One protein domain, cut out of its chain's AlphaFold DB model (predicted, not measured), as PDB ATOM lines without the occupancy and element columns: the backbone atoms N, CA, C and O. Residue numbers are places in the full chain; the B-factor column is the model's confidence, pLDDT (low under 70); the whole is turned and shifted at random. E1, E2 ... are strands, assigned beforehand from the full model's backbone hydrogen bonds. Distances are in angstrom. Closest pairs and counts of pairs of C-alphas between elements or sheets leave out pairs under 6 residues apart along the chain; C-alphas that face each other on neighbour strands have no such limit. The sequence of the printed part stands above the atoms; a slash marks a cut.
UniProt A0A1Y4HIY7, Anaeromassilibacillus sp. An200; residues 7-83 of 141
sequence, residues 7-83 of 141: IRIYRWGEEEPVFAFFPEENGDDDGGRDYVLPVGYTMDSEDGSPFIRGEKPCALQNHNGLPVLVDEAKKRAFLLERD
ATOM      1  N   ILE A   7       7.432  29.324  97.672       94.69
ATOM      2  CA  ILE A   7       8.021  30.635  97.955       94.69
ATOM      3  C   ILE A   7       8.246  31.398  96.658       94.69
ATOM      4  O   ILE A   7       8.605  30.801  95.643       94.69
ATOM      5  N   ARG A   8       8.077  32.719  96.703       95.31
ATOM      6  CA  ARG A   8       8.406  33.594  95.580       95.31
ATOM      7  C   ARG A   8       9.852  34.063  95.694       95.31
ATOM      8  O   ARG A   8      10.254  34.580  96.734       95.31
ATOM      9  N   ILE A   9      10.620  33.857  94.631       96.31
ATOM     10  CA  ILE A   9      12.014  34.285  94.512       96.31
ATOM     11  C   ILE A   9      12.134  35.148  93.258       96.31
ATOM     12  O   ILE A   9      11.737  34.725  92.173       96.31
ATOM     13  N   TYR A  10      12.704  36.332  93.426       96.06
ATOM     14  CA  TYR A  10      13.027  37.297  92.383       96.06
ATOM     15  C   TYR A  10      14.444  37.069  91.887       96.06
ATOM     16  O   TYR A  10      15.330  36.741  92.684       96.06
ATOM     17  N   ARG A  11      14.650  37.233  90.580       95.69
ATOM     18  CA  ARG A  11      15.962  37.135  89.941       95.69
ATOM     19  C   ARG A  11      16.252  38.384  89.121       95.69
ATOM     20  O   ARG A  11      15.486  38.696  88.216       95.69
ATOM     21  N   TRP A  12      17.409  38.991  89.340       95.12
ATOM     22  CA  TRP A  12      17.943  40.068  88.499       95.12
ATOM     23  C   TRP A  12      19.414  39.809  88.147       95.12
ATOM     24  O   TRP A  12      20.093  39.029  88.821       95.12
ATOM     25  N   GLY A  13      19.894  40.445  87.073       91.19
ATOM     26  CA  GLY A  13      21.214  40.198  86.472       91.19
ATOM     27  C   GLY A  13      21.242  38.969  85.548       91.19
ATOM     28  O   GLY A  13      20.728  37.907  85.895       91.19
ATOM     29  N   GLU A  14      21.826  39.102  84.350       83.31
ATOM     30  CA  GLU A  14      21.843  38.024  83.341       83.31
ATOM     31  C   GLU A  14      23.038  37.063  83.488       83.31
ATOM     32  O   GLU A  14      22.844  35.848  83.484       83.31
ATOM     33  N   GLU A  15      24.264  37.583  83.631       86.06
ATOM     34  CA  GLU A  15      25.488  36.761  83.686       86.06
ATOM     35  C   GLU A  15      25.738  36.151  85.076       86.06
ATOM     36  O   GLU A  15      25.991  34.952  85.197       86.06
ATOM     37  N   GLU A  16      25.617  36.955  86.136       89.06
ATOM     38  CA  GLU A  16      25.717  36.521  87.535       89.06
ATOM     39  C   GLU A  16      24.425  36.876  88.281       89.06
ATOM     40  O   GLU A  16      24.363  37.896  88.970       89.06
ATOM     41  N   PRO A  17      23.357  36.073  88.131       92.12
ATOM     42  CA  PRO A  17      22.075  36.419  88.715       92.12
ATOM     43  C   PRO A  17      22.120  36.423  90.239       92.12
ATOM     44  O   PRO A  17      22.715  35.546  90.882       92.12
ATOM     45  N   VAL A  18      21.407  37.385  90.807       93.50
ATOM     46  CA  VAL A  18      21.132  37.484  92.235       93.50
ATOM     47  C   VAL A  18      19.697  37.039  92.471       93.50
ATOM     48  O   VAL A  18      18.792  37.411  91.727       93.50
ATOM     49  N   PHE A  19      19.505  36.221  93.503       95.38
ATOM     50  CA  PHE A  19      18.193  35.750  93.923       95.38
ATOM     51  C   PHE A  19      17.819  36.350  95.275       95.38
ATOM     52  O   PHE A  19      18.620  36.290  96.210       95.38
ATOM     53  N   ALA A  20      16.592  36.850  95.411       93.69
ATOM     54  CA  ALA A  20      16.074  37.321  96.693       93.69
ATOM     55  C   ALA A  20      14.569  37.106  96.849       93.69
ATOM     56  O   ALA A  20      13.870  36.699  95.928       93.69
ATOM     57  N   PHE A  21      14.072  37.389  98.048       94.19
ATOM     58  CA  PHE A  21      12.653  37.288  98.395       94.19
ATOM     59  C   PHE A  21      11.869  38.584  98.170       94.19
ATOM     60  O   PHE A  21      10.658  38.607  98.378       94.19
ATOM     61  N   PHE A  22      12.549  39.654  97.765       93.44
ATOM     62  CA  PHE A  22      11.942  40.946  97.481       93.44
ATOM     63  C   PHE A  22      12.212  41.345  96.033       93.44
ATOM     64  O   PHE A  22      13.283  41.000  95.523       93.44
ATOM     65  N   PRO A  23      11.270  42.062  95.399       95.12
ATOM     66  CA  PRO A  23      11.496  42.646  94.088       95.12
ATOM     67  C   PRO A  23      12.595  43.706  94.154       95.12
ATOM     68  O   PRO A  23      12.849  44.303  95.205       95.12
ATOM     69  N   GLU A  24      13.216  43.960  93.014       94.00
ATOM     70  CA  GLU A  24      14.147  45.063  92.844       94.00
ATOM     71  C   GLU A  24      13.379  46.391  92.721       94.00
ATOM     72  O   GLU A  24      12.330  46.469  92.081       94.00
ATOM     73  N   GLU A  25      13.879  47.467  93.338       92.62
ATOM     74  CA  GLU A  25      13.147  48.743  93.438       92.62
ATOM     75  C   GLU A  25      12.865  49.421  92.082       92.62
ATOM     76  O   GLU A  25      11.864  50.122  91.931       92.62
ATOM     77  N   ASN A  26      13.743  49.233  91.100       93.06
ATOM     78  CA  ASN A  26      13.616  49.737  89.724       93.06
ATOM     79  C   ASN A  26      12.781  48.811  88.814       93.06
ATOM     80  O   ASN A  26      12.399  49.243  87.726       93.06
ATOM     81  N   GLY A  27      12.481  47.583  89.253       91.50
ATOM     82  CA  GLY A  27      11.771  46.571  88.476       91.50
ATOM     83  C   GLY A  27      12.592  45.894  87.373       91.50
ATOM     84  O   GLY A  27      11.979  45.388  86.434       91.50
ATOM     85  N   ASP A  28      13.929  45.868  87.460       92.12
ATOM     86  CA  ASP A  28      14.777  45.151  86.487       92.12
ATOM     87  C   ASP A  28      14.889  43.631  86.795       92.12
ATOM     88  O   ASP A  28      15.632  42.893  86.136       92.12
ATOM     89  N   ASP A  29      14.105  43.134  87.759       94.62
ATOM     90  CA  ASP A  29      13.951  41.712  88.063       94.62
ATOM     91  C   ASP A  29      12.973  40.971  87.126       94.62
ATOM     92  O   ASP A  29      12.281  41.537  86.280       94.62
ATOM     93  N   ASP A  30      12.920  39.647  87.257       92.19
ATOM     94  CA  ASP A  30      12.107  38.771  86.414       92.19
ATOM     95  C   ASP A  30      10.607  38.705  86.771       92.19
ATOM     96  O   ASP A  30       9.902  37.822  86.271       92.19
ATOM     97  N   GLY A  31      10.121  39.607  87.625       92.44
ATOM     98  CA  GLY A  31       8.761  39.644  88.169       92.44
ATOM     99  C   GLY A  31       8.525  38.653  89.312       92.44
ATOM    100  O   GLY A  31       7.418  38.585  89.856       92.44
ATOM    101  N   GLY A  32       9.551  37.887  89.686       94.25
ATOM    102  CA  GLY A  32       9.466  36.821  90.670       94.25
ATOM    103  C   GLY A  32       8.874  35.533  90.104       94.25
ATOM    104  O   GLY A  32       7.955  35.519  89.284       94.25
ATOM    105  N   ARG A  33       9.390  34.404  90.585       94.69
ATOM    106  CA  ARG A  33       8.884  33.067  90.262       94.69
ATOM    107  C   ARG A  33       8.663  32.264  91.521       94.69
ATOM    108  O   ARG A  33       9.371  32.415  92.514       94.69
ATOM    109  N   ASP A  34       7.692  31.373  91.441       95.62
ATOM    110  CA  ASP A  34       7.327  30.504  92.545       95.62
ATOM    111  C   ASP A  34       8.143  29.209  92.497       95.62
ATOM    112  O   ASP A  34       8.220  28.543  91.461       95.62
ATOM    113  N   TYR A  35       8.751  28.855  93.626       95.81
ATOM    114  CA  TYR A  35       9.601  27.682  93.804       95.81
ATOM    115  C   TYR A  35       9.116  26.823  94.965       95.81
ATOM    116  O   TYR A  35       8.642  27.324  95.984       95.81
ATOM    117  N   VAL A  36       9.271  25.512  94.821       95.31
ATOM    118  CA  VAL A  36       8.886  24.532  95.837       95.31
ATOM    119  C   VAL A  36      10.020  24.347  96.841       95.31
ATOM    120  O   VAL A  36      11.135  23.976  96.464       95.31
ATOM    121  N   LEU A  37       9.724  24.536  98.128       94.31
ATOM    122  CA  LEU A  37      10.670  24.218  99.193       94.31
ATOM    123  C   LEU A  37      10.745  22.703  99.452       94.31
ATOM    124  O   LEU A  37       9.716  22.017  99.439       94.31
ATOM    125  N   PRO A  38      11.945  22.156  99.730       93.25
ATOM    126  CA  PRO A  38      12.079  20.764 100.137       93.25
ATOM    127  C   PRO A  38      11.349  20.484 101.459       93.25
ATOM    128  O   PRO A  38      11.228  21.352 102.324       93.25
ATOM    129  N   VAL A  39      10.912  19.239 101.653       90.50
ATOM    130  CA  VAL A  39      10.262  18.811 102.903       90.50
ATOM    131  C   VAL A  39      11.185  19.058 104.102       90.50
ATOM    132  O   VAL A  39      12.367  18.707 104.075       90.50
ATOM    133  N   GLY A  40      10.627  19.637 105.169       90.88
ATOM    134  CA  GLY A  40      11.357  19.967 106.397       90.88
ATOM    135  C   GLY A  40      12.004  21.355 106.408       90.88
ATOM    136  O   GLY A  40      12.780  21.634 107.319       90.88
ATOM    137  N   TYR A  41      11.693  22.201 105.422       92.69
ATOM    138  CA  TYR A  41      12.054  23.619 105.399       92.69
ATOM    139  C   TYR A  41      10.789  24.478 105.399       92.69
ATOM    140  O   TYR A  41       9.786  24.117 104.781       92.69
ATOM    141  N   THR A  42      10.841  25.614 106.089       92.19
ATOM    142  CA  THR A  42       9.733  26.571 106.180       92.19
ATOM    143  C   THR A  42      10.195  27.990 105.877       92.19
ATOM    144  O   THR A  42      11.389  28.275 105.826       92.19
ATOM    145  N   MET A  43       9.233  28.888 105.686       91.56
ATOM    146  CA  MET A  43       9.461  30.321 105.551       91.56
ATOM    147  C   MET A  43       9.243  30.978 106.917       91.56
ATOM    148  O   MET A  43       8.245  30.682 107.575       91.56
ATOM    149  N   ASP A  44      10.164  31.832 107.348       90.81
ATOM    150  CA  ASP A  44      10.023  32.653 108.553       90.81
ATOM    151  C   ASP A  44      10.476  34.091 108.263       90.81
ATOM    152  O   ASP A  44      10.994  34.366 107.176       90.81
ATOM    153  N   SER A  45      10.262  35.015 109.196       90.31
ATOM    154  CA  SER A  45      10.668  36.411 109.057       90.31
ATOM    155  C   SER A  45      11.255  36.993 110.344       90.31
ATOM    156  O   SER A  45      10.790  36.727 111.450       90.31
ATOM    157  N   GLU A  46      12.290  37.817 110.189       90.75
ATOM    158  CA  GLU A  46      12.926  38.582 111.266       90.75
ATOM    159  C   GLU A  46      13.047  40.041 110.816       90.75
ATOM    160  O   GLU A  46      13.542  40.314 109.725       90.75
ATOM    161  N   ASP A  47      12.503  40.976 111.600       91.81
ATOM    162  CA  ASP A  47      12.436  42.410 111.265       91.81
ATOM    163  C   ASP A  47      11.864  42.708 109.862       91.81
ATOM    164  O   ASP A  47      12.269  43.641 109.171       91.81
ATOM    165  N   GLY A  48      10.905  41.886 109.421       85.44
ATOM    166  CA  GLY A  48      10.292  41.982 108.093       85.44
ATOM    167  C   GLY A  48      11.111  41.343 106.968       85.44
ATOM    168  O   GLY A  48      10.609  41.245 105.852       85.44
ATOM    169  N   SER A  49      12.318  40.851 107.257       86.44
ATOM    170  CA  SER A  49      13.171  40.134 106.310       86.44
ATOM    171  C   SER A  49      12.844  38.634 106.312       86.44
ATOM    172  O   SER A  49      13.046  37.967 107.329       86.44
ATOM    173  N   PRO A  50      12.326  38.073 105.208       90.81
ATOM    174  CA  PRO A  50      12.066  36.652 105.061       90.81
ATOM    175  C   PRO A  50      13.382  35.863 104.981       90.81
ATOM    176  O   PRO A  50      14.305  36.238 104.257       90.81
ATOM    177  N   PHE A  51      13.449  34.727 105.674       90.38
ATOM    178  CA  PHE A  51      14.529  33.748 105.536       90.38
ATOM    179  C   PHE A  51      14.022  32.304 105.646       90.38
ATOM    180  O   PHE A  51      13.095  31.989 106.395       90.38
ATOM    181  N   ILE A  52      14.647  31.390 104.904       92.25
ATOM    182  CA  ILE A  52      14.278  29.972 104.964       92.25
ATOM    183  C   ILE A  52      14.794  29.389 106.282       92.25
ATOM    184  O   ILE A  52      15.984  29.474 106.592       92.25
ATOM    185  N   ARG A  53      13.898  28.764 107.047       91.00
ATOM    186  CA  ARG A  53      14.209  28.070 108.298       91.00
ATOM    187  C   ARG A  53      14.305  26.566 108.044       91.00
ATOM    188  O   ARG A  53      13.340  25.929 107.625       91.00
ATOM    189  N   GLY A  54      15.474  26.000 108.332       88.25
ATOM    190  CA  GLY A  54      15.683  24.564 108.511       88.25
ATOM    191  C   GLY A  54      15.909  24.211 109.986       88.25
ATOM    192  O   GLY A  54      15.678  25.019 110.882       88.25
ATOM    193  N   GLU A  55      16.418  23.004 110.248       84.81
ATOM    194  CA  GLU A  55      16.888  22.605 111.590       84.81
ATOM    195  C   GLU A  55      18.083  23.459 112.053       84.81
ATOM    196  O   GLU A  55      18.241  23.759 113.235       84.81
ATOM    197  N   LYS A  56      18.919  23.865 111.094       82.50
ATOM    198  CA  LYS A  56      20.035  24.801 111.249       82.50
ATOM    199  C   LYS A  56      19.952  25.865 110.144       82.50
ATOM    200  O   LYS A  56      19.126  25.708 109.238       82.50
ATOM    201  N   PRO A  57      20.768  26.936 110.202       80.88
ATOM    202  CA  PRO A  57      20.767  27.965 109.170       80.88
ATOM    203  C   PRO A  57      20.990  27.383 107.771       80.88
ATOM    204  O   PRO A  57      21.860  26.534 107.567       80.88
ATOM    205  N   CYS A  58      20.200  27.860 106.818       91.25
ATOM    206  CA  CYS A  58      20.320  27.563 105.398       91.25
ATOM    207  C   CYS A  58      20.209  28.865 104.605       91.25
ATOM    208  O   CYS A  58      19.590  29.823 105.068       91.25
ATOM    209  N   ALA A  59      20.813  28.903 103.422       90.81
ATOM    210  CA  ALA A  59      20.886  30.109 102.608       90.81
ATOM    211  C   ALA A  59      20.539  29.820 101.150       90.81
ATOM    212  O   ALA A  59      20.840  28.747 100.623       90.81
ATOM    213  N   LEU A  60      19.924  30.808 100.506       93.94
ATOM    214  CA  LEU A  60      19.718  30.813  99.067       93.94
ATOM    215  C   LEU A  60      21.017  31.243  98.378       93.94
ATOM    216  O   LEU A  60      21.628  32.236  98.768       93.94
ATOM    217  N   GLN A  61      21.446  30.489  97.371       93.56
ATOM    218  CA  GLN A  61      22.643  30.767  96.582       93.56
ATOM    219  C   GLN A  61      22.365  30.558  95.092       93.56
ATOM    220  O   GLN A  61      21.447  29.828  94.715       93.56
ATOM    221  N   ASN A  62      23.176  31.185  94.242       93.75
ATOM    222  CA  ASN A  62      23.155  30.970  92.799       93.75
ATOM    223  C   ASN A  62      24.084  29.804  92.420       93.75
ATOM    224  O   ASN A  62      25.239  29.749  92.843       93.75
ATOM    225  N   HIS A  63      23.591  28.898  91.577       93.19
ATOM    226  CA  HIS A  63      24.403  27.923  90.865       93.19
ATOM    227  C   HIS A  63      24.045  27.916  89.374       93.19
ATOM    228  O   HIS A  63      23.006  27.381  88.990       93.19
ATOM    229  N   ASN A  64      24.912  28.479  88.524       91.00
ATOM    230  CA  ASN A  64      24.726  28.542  87.064       91.00
ATOM    231  C   ASN A  64      23.366  29.126  86.638       91.00
ATOM    232  O   ASN A  64      22.704  28.605  85.742       91.00
ATOM    233  N   GLY A  65      22.927  30.186  87.310       91.25
ATOM    234  CA  GLY A  65      21.659  30.836  87.005       91.25
ATOM    235  C   GLY A  65      20.438  30.179  87.628       91.25
ATOM    236  O   GLY A  65      19.314  30.516  87.256       91.25
ATOM    237  N   LEU A  66      20.640  29.258  88.573       93.44
ATOM    238  CA  LEU A  66      19.572  28.540  89.251       93.44
ATOM    239  C   LEU A  66      19.621  28.760  90.770       93.44
ATOM    240  O   LEU A  66      20.710  28.738  91.353       93.44
ATOM    241  N   PRO A  67      18.459  28.929  91.423       96.19
ATOM    242  CA  PRO A  67      18.392  29.080  92.867       96.19
ATOM    243  C   PRO A  67      18.623  27.738  93.564       96.19
ATOM    244  O   PRO A  67      17.949  26.737  93.299       96.19
ATOM    245  N   VAL A  68      19.568  27.728  94.498       96.25
ATOM    246  CA  VAL A  68      19.931  26.562  95.300       96.25
ATOM    247  C   VAL A  68      19.795  26.897  96.775       96.25
ATOM    248  O   VAL A  68      20.366  27.873  97.257       96.25
ATOM    249  N   LEU A  69      19.074  26.057  97.514       96.12
ATOM    250  CA  LEU A  69      19.057  26.101  98.970       96.12
ATOM    251  C   LEU A  69      20.224  25.278  99.515       96.12
ATOM    252  O   LEU A  69      20.243  24.052  99.389       96.12
ATOM    253  N   VAL A  70      21.190  25.947 100.133       94.94
ATOM    254  CA  VAL A  70      22.354  25.310 100.754       94.94
ATOM    255  C   VAL A  70      22.111  25.160 102.252       94.94
ATOM    256  O   VAL A  70      21.858  26.133 102.960       94.94
ATOM    257  N   ASP A  71      22.202  23.921 102.730       94.06
ATOM    258  CA  ASP A  71      22.159  23.552 104.144       94.06
ATOM    259  C   ASP A  71      23.520  22.955 104.522       94.06
ATOM    260  O   ASP A  71      23.821  21.782 104.257       94.06
ATOM    261  N   GLU A  72      24.370  23.789 105.122       87.62
ATOM    262  CA  GLU A  72      25.735  23.408 105.494       87.62
ATOM    263  C   GLU A  72      25.755  22.306 106.554       87.62
ATOM    264  O   GLU A  72      26.597  21.406 106.518       87.62
ATOM    265  N   ALA A  73      24.792  22.333 107.476       87.50
ATOM    266  CA  ALA A  73      24.705  21.367 108.560       87.50
ATOM    267  C   ALA A  73      24.427  19.957 108.039       87.50
ATOM    268  O   ALA A  73      25.037  18.991 108.504       87.50
ATOM    269  N   LYS A  74      23.533  19.845 107.054       88.69
ATOM    270  CA  LYS A  74      23.220  18.580 106.382       88.69
ATOM    271  C   LYS A  74      24.201  18.248 105.257       88.69
ATOM    272  O   LYS A  74      24.114  17.146 104.716       88.69
ATOM    273  N   LYS A  75      25.121  19.161 104.914       90.50
ATOM    274  CA  LYS A  75      26.019  19.073 103.749       90.50
ATOM    275  C   LYS A  75      25.243  18.798 102.458       90.50
ATOM    276  O   LYS A  75      25.578  17.887 101.700       90.50
ATOM    277  N   ARG A  76      24.160  19.548 102.243       92.06
ATOM    278  CA  ARG A  76      23.272  19.398 101.085       92.06
ATOM    279  C   ARG A  76      23.063  20.726 100.376       92.06
ATOM    280  O   ARG A  76      23.026  21.779 101.001       92.06
ATOM    281  N   ALA A  77      22.874  20.627  99.070       94.31
ATOM    282  CA  ALA A  77      22.473  21.712  98.198       94.31
ATOM    283  C   ALA A  77      21.261  21.226  97.397       94.31
ATOM    284  O   ALA A  77      21.350  20.221  96.690       94.31
ATOM    285  N   PHE A  78      20.121  21.888  97.562       95.38
ATOM    286  CA  PHE A  78      18.879  21.552  96.876       95.38
ATOM    287  C   PHE A  78      18.658  22.547  95.748       95.38
ATOM    288  O   PHE A  78      18.446  23.727  96.011       95.38
ATOM    289  N   LEU A  79      18.682  22.072  94.505       96.25
ATOM    290  CA  LEU A  79      18.167  22.853  93.387       96.25
ATOM    291  C   LEU A  79      16.663  23.062  93.602       96.25
ATOM    292  O   LEU A  79      15.925  22.081  93.728       96.25
ATOM    293  N   LEU A  80      16.222  24.316  93.679       95.75
ATOM    294  CA  LEU A  80      14.811  24.625  93.875       95.75
ATOM    295  C   LEU A  80      14.071  24.495  92.543       95.75
ATOM    296  O   LEU A  80      14.420  25.134  91.550       95.75
ATOM    297  N   GLU A  81      13.037  23.658  92.515       94.31
ATOM    298  CA  GLU A  81      12.199  23.486  91.329       94.31
ATOM    299  C   GLU A  81      11.115  24.563  91.283       94.31
ATOM    300  O   GLU A  81      10.487  24.855  92.304       94.31
ATOM    301  N   ARG A  82      10.856  25.116  90.091       95.00
ATOM    302  CA  ARG A  82       9.688  25.975  89.867       95.00
ATOM    303  C   ARG A  82       8.413  25.204  90.199       95.00
ATOM    304  O   ARG A  82       8.266  24.034  89.834       95.00
ATOM    305  N   ASP A  83       7.487  25.877  90.863       95.38
ATOM    306  CA  ASP A  83       6.160  25.354  91.140       95.38
ATOM    307  C   ASP A  83       5.417  25.095  89.829       95.38
ATOM    308  O   ASP A  83       5.172  26.019  89.067       95.38
TER     309      ASP A  83
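This is residues 7 to 83 of the 141 residues of a protein of Anaeromassilibacillus sp. An200 (UniProt A0A1Y4HIY7). Two small three-stranded sheets, E2 E1 E3 and E6 E7 E8, form the body; they come together where E2 meets E6, and the tail after E8 folds back so that its residues 81 to 82 pair with residues 35 to 36 of E3. A separate hairpin, E4 and E5, reaches E6 through E5, and a long loop, residues 21 to 32, runs out from E2 and returns to E3. The printed part has 77 residues, with no named helix and eight strands in chain order E1 to E8; the class is all strand, and the three sheets are antiparallel. The whole is compact and rounded, with a radius of gyration of the C-alphas of 12.3 A and spans of 35 by 30 by 20 A.

E1, residues 7 to 12, begins at C-alpha 7 (8.021, 30.635, 97.955) and is 16.6 A long. E2 is residues 18 to 20, E3 33 to 36, E4 42 to 46 and E5 49 to 53. E6, residues 58 to 63, is 15.1 A long, and E7, residues 66 to 71, is 15.9 A. E8, residues 76 to 79, ends at C-alpha 79 (18.167, 22.853, 93.387).

The pairing of E1 is staggered: residues 7 to 9 pair with E3, N 9 to O 33 at 2.8 A, and residues 10 to 12 with E2, N 10 to O 20 at 2.8 A. E4 and E5 are a hairpin, with N 49 and O 46 2.8 A apart. E6, E7 and E8 are a meander, each strand the antiparallel neighbour of the one before, with N 61 and O 68 at 2.8 A and N 69 and O 78 at 2.8 A. The closest C-alphas of E2 and E6, Val 18 and Asn 62, are 6.8 A apart; those of E5 and E6, Ile 52 and Cys 58, 6.5 A. E3 and E8 are apart.

The two farthest C-alphas, of Asn 26 and Lys 74, are 36.6 A apart. The link from E2 to E3 is long; the other links are tight. The printed part has no cut, and no printed residue is under 70 in pLDDT.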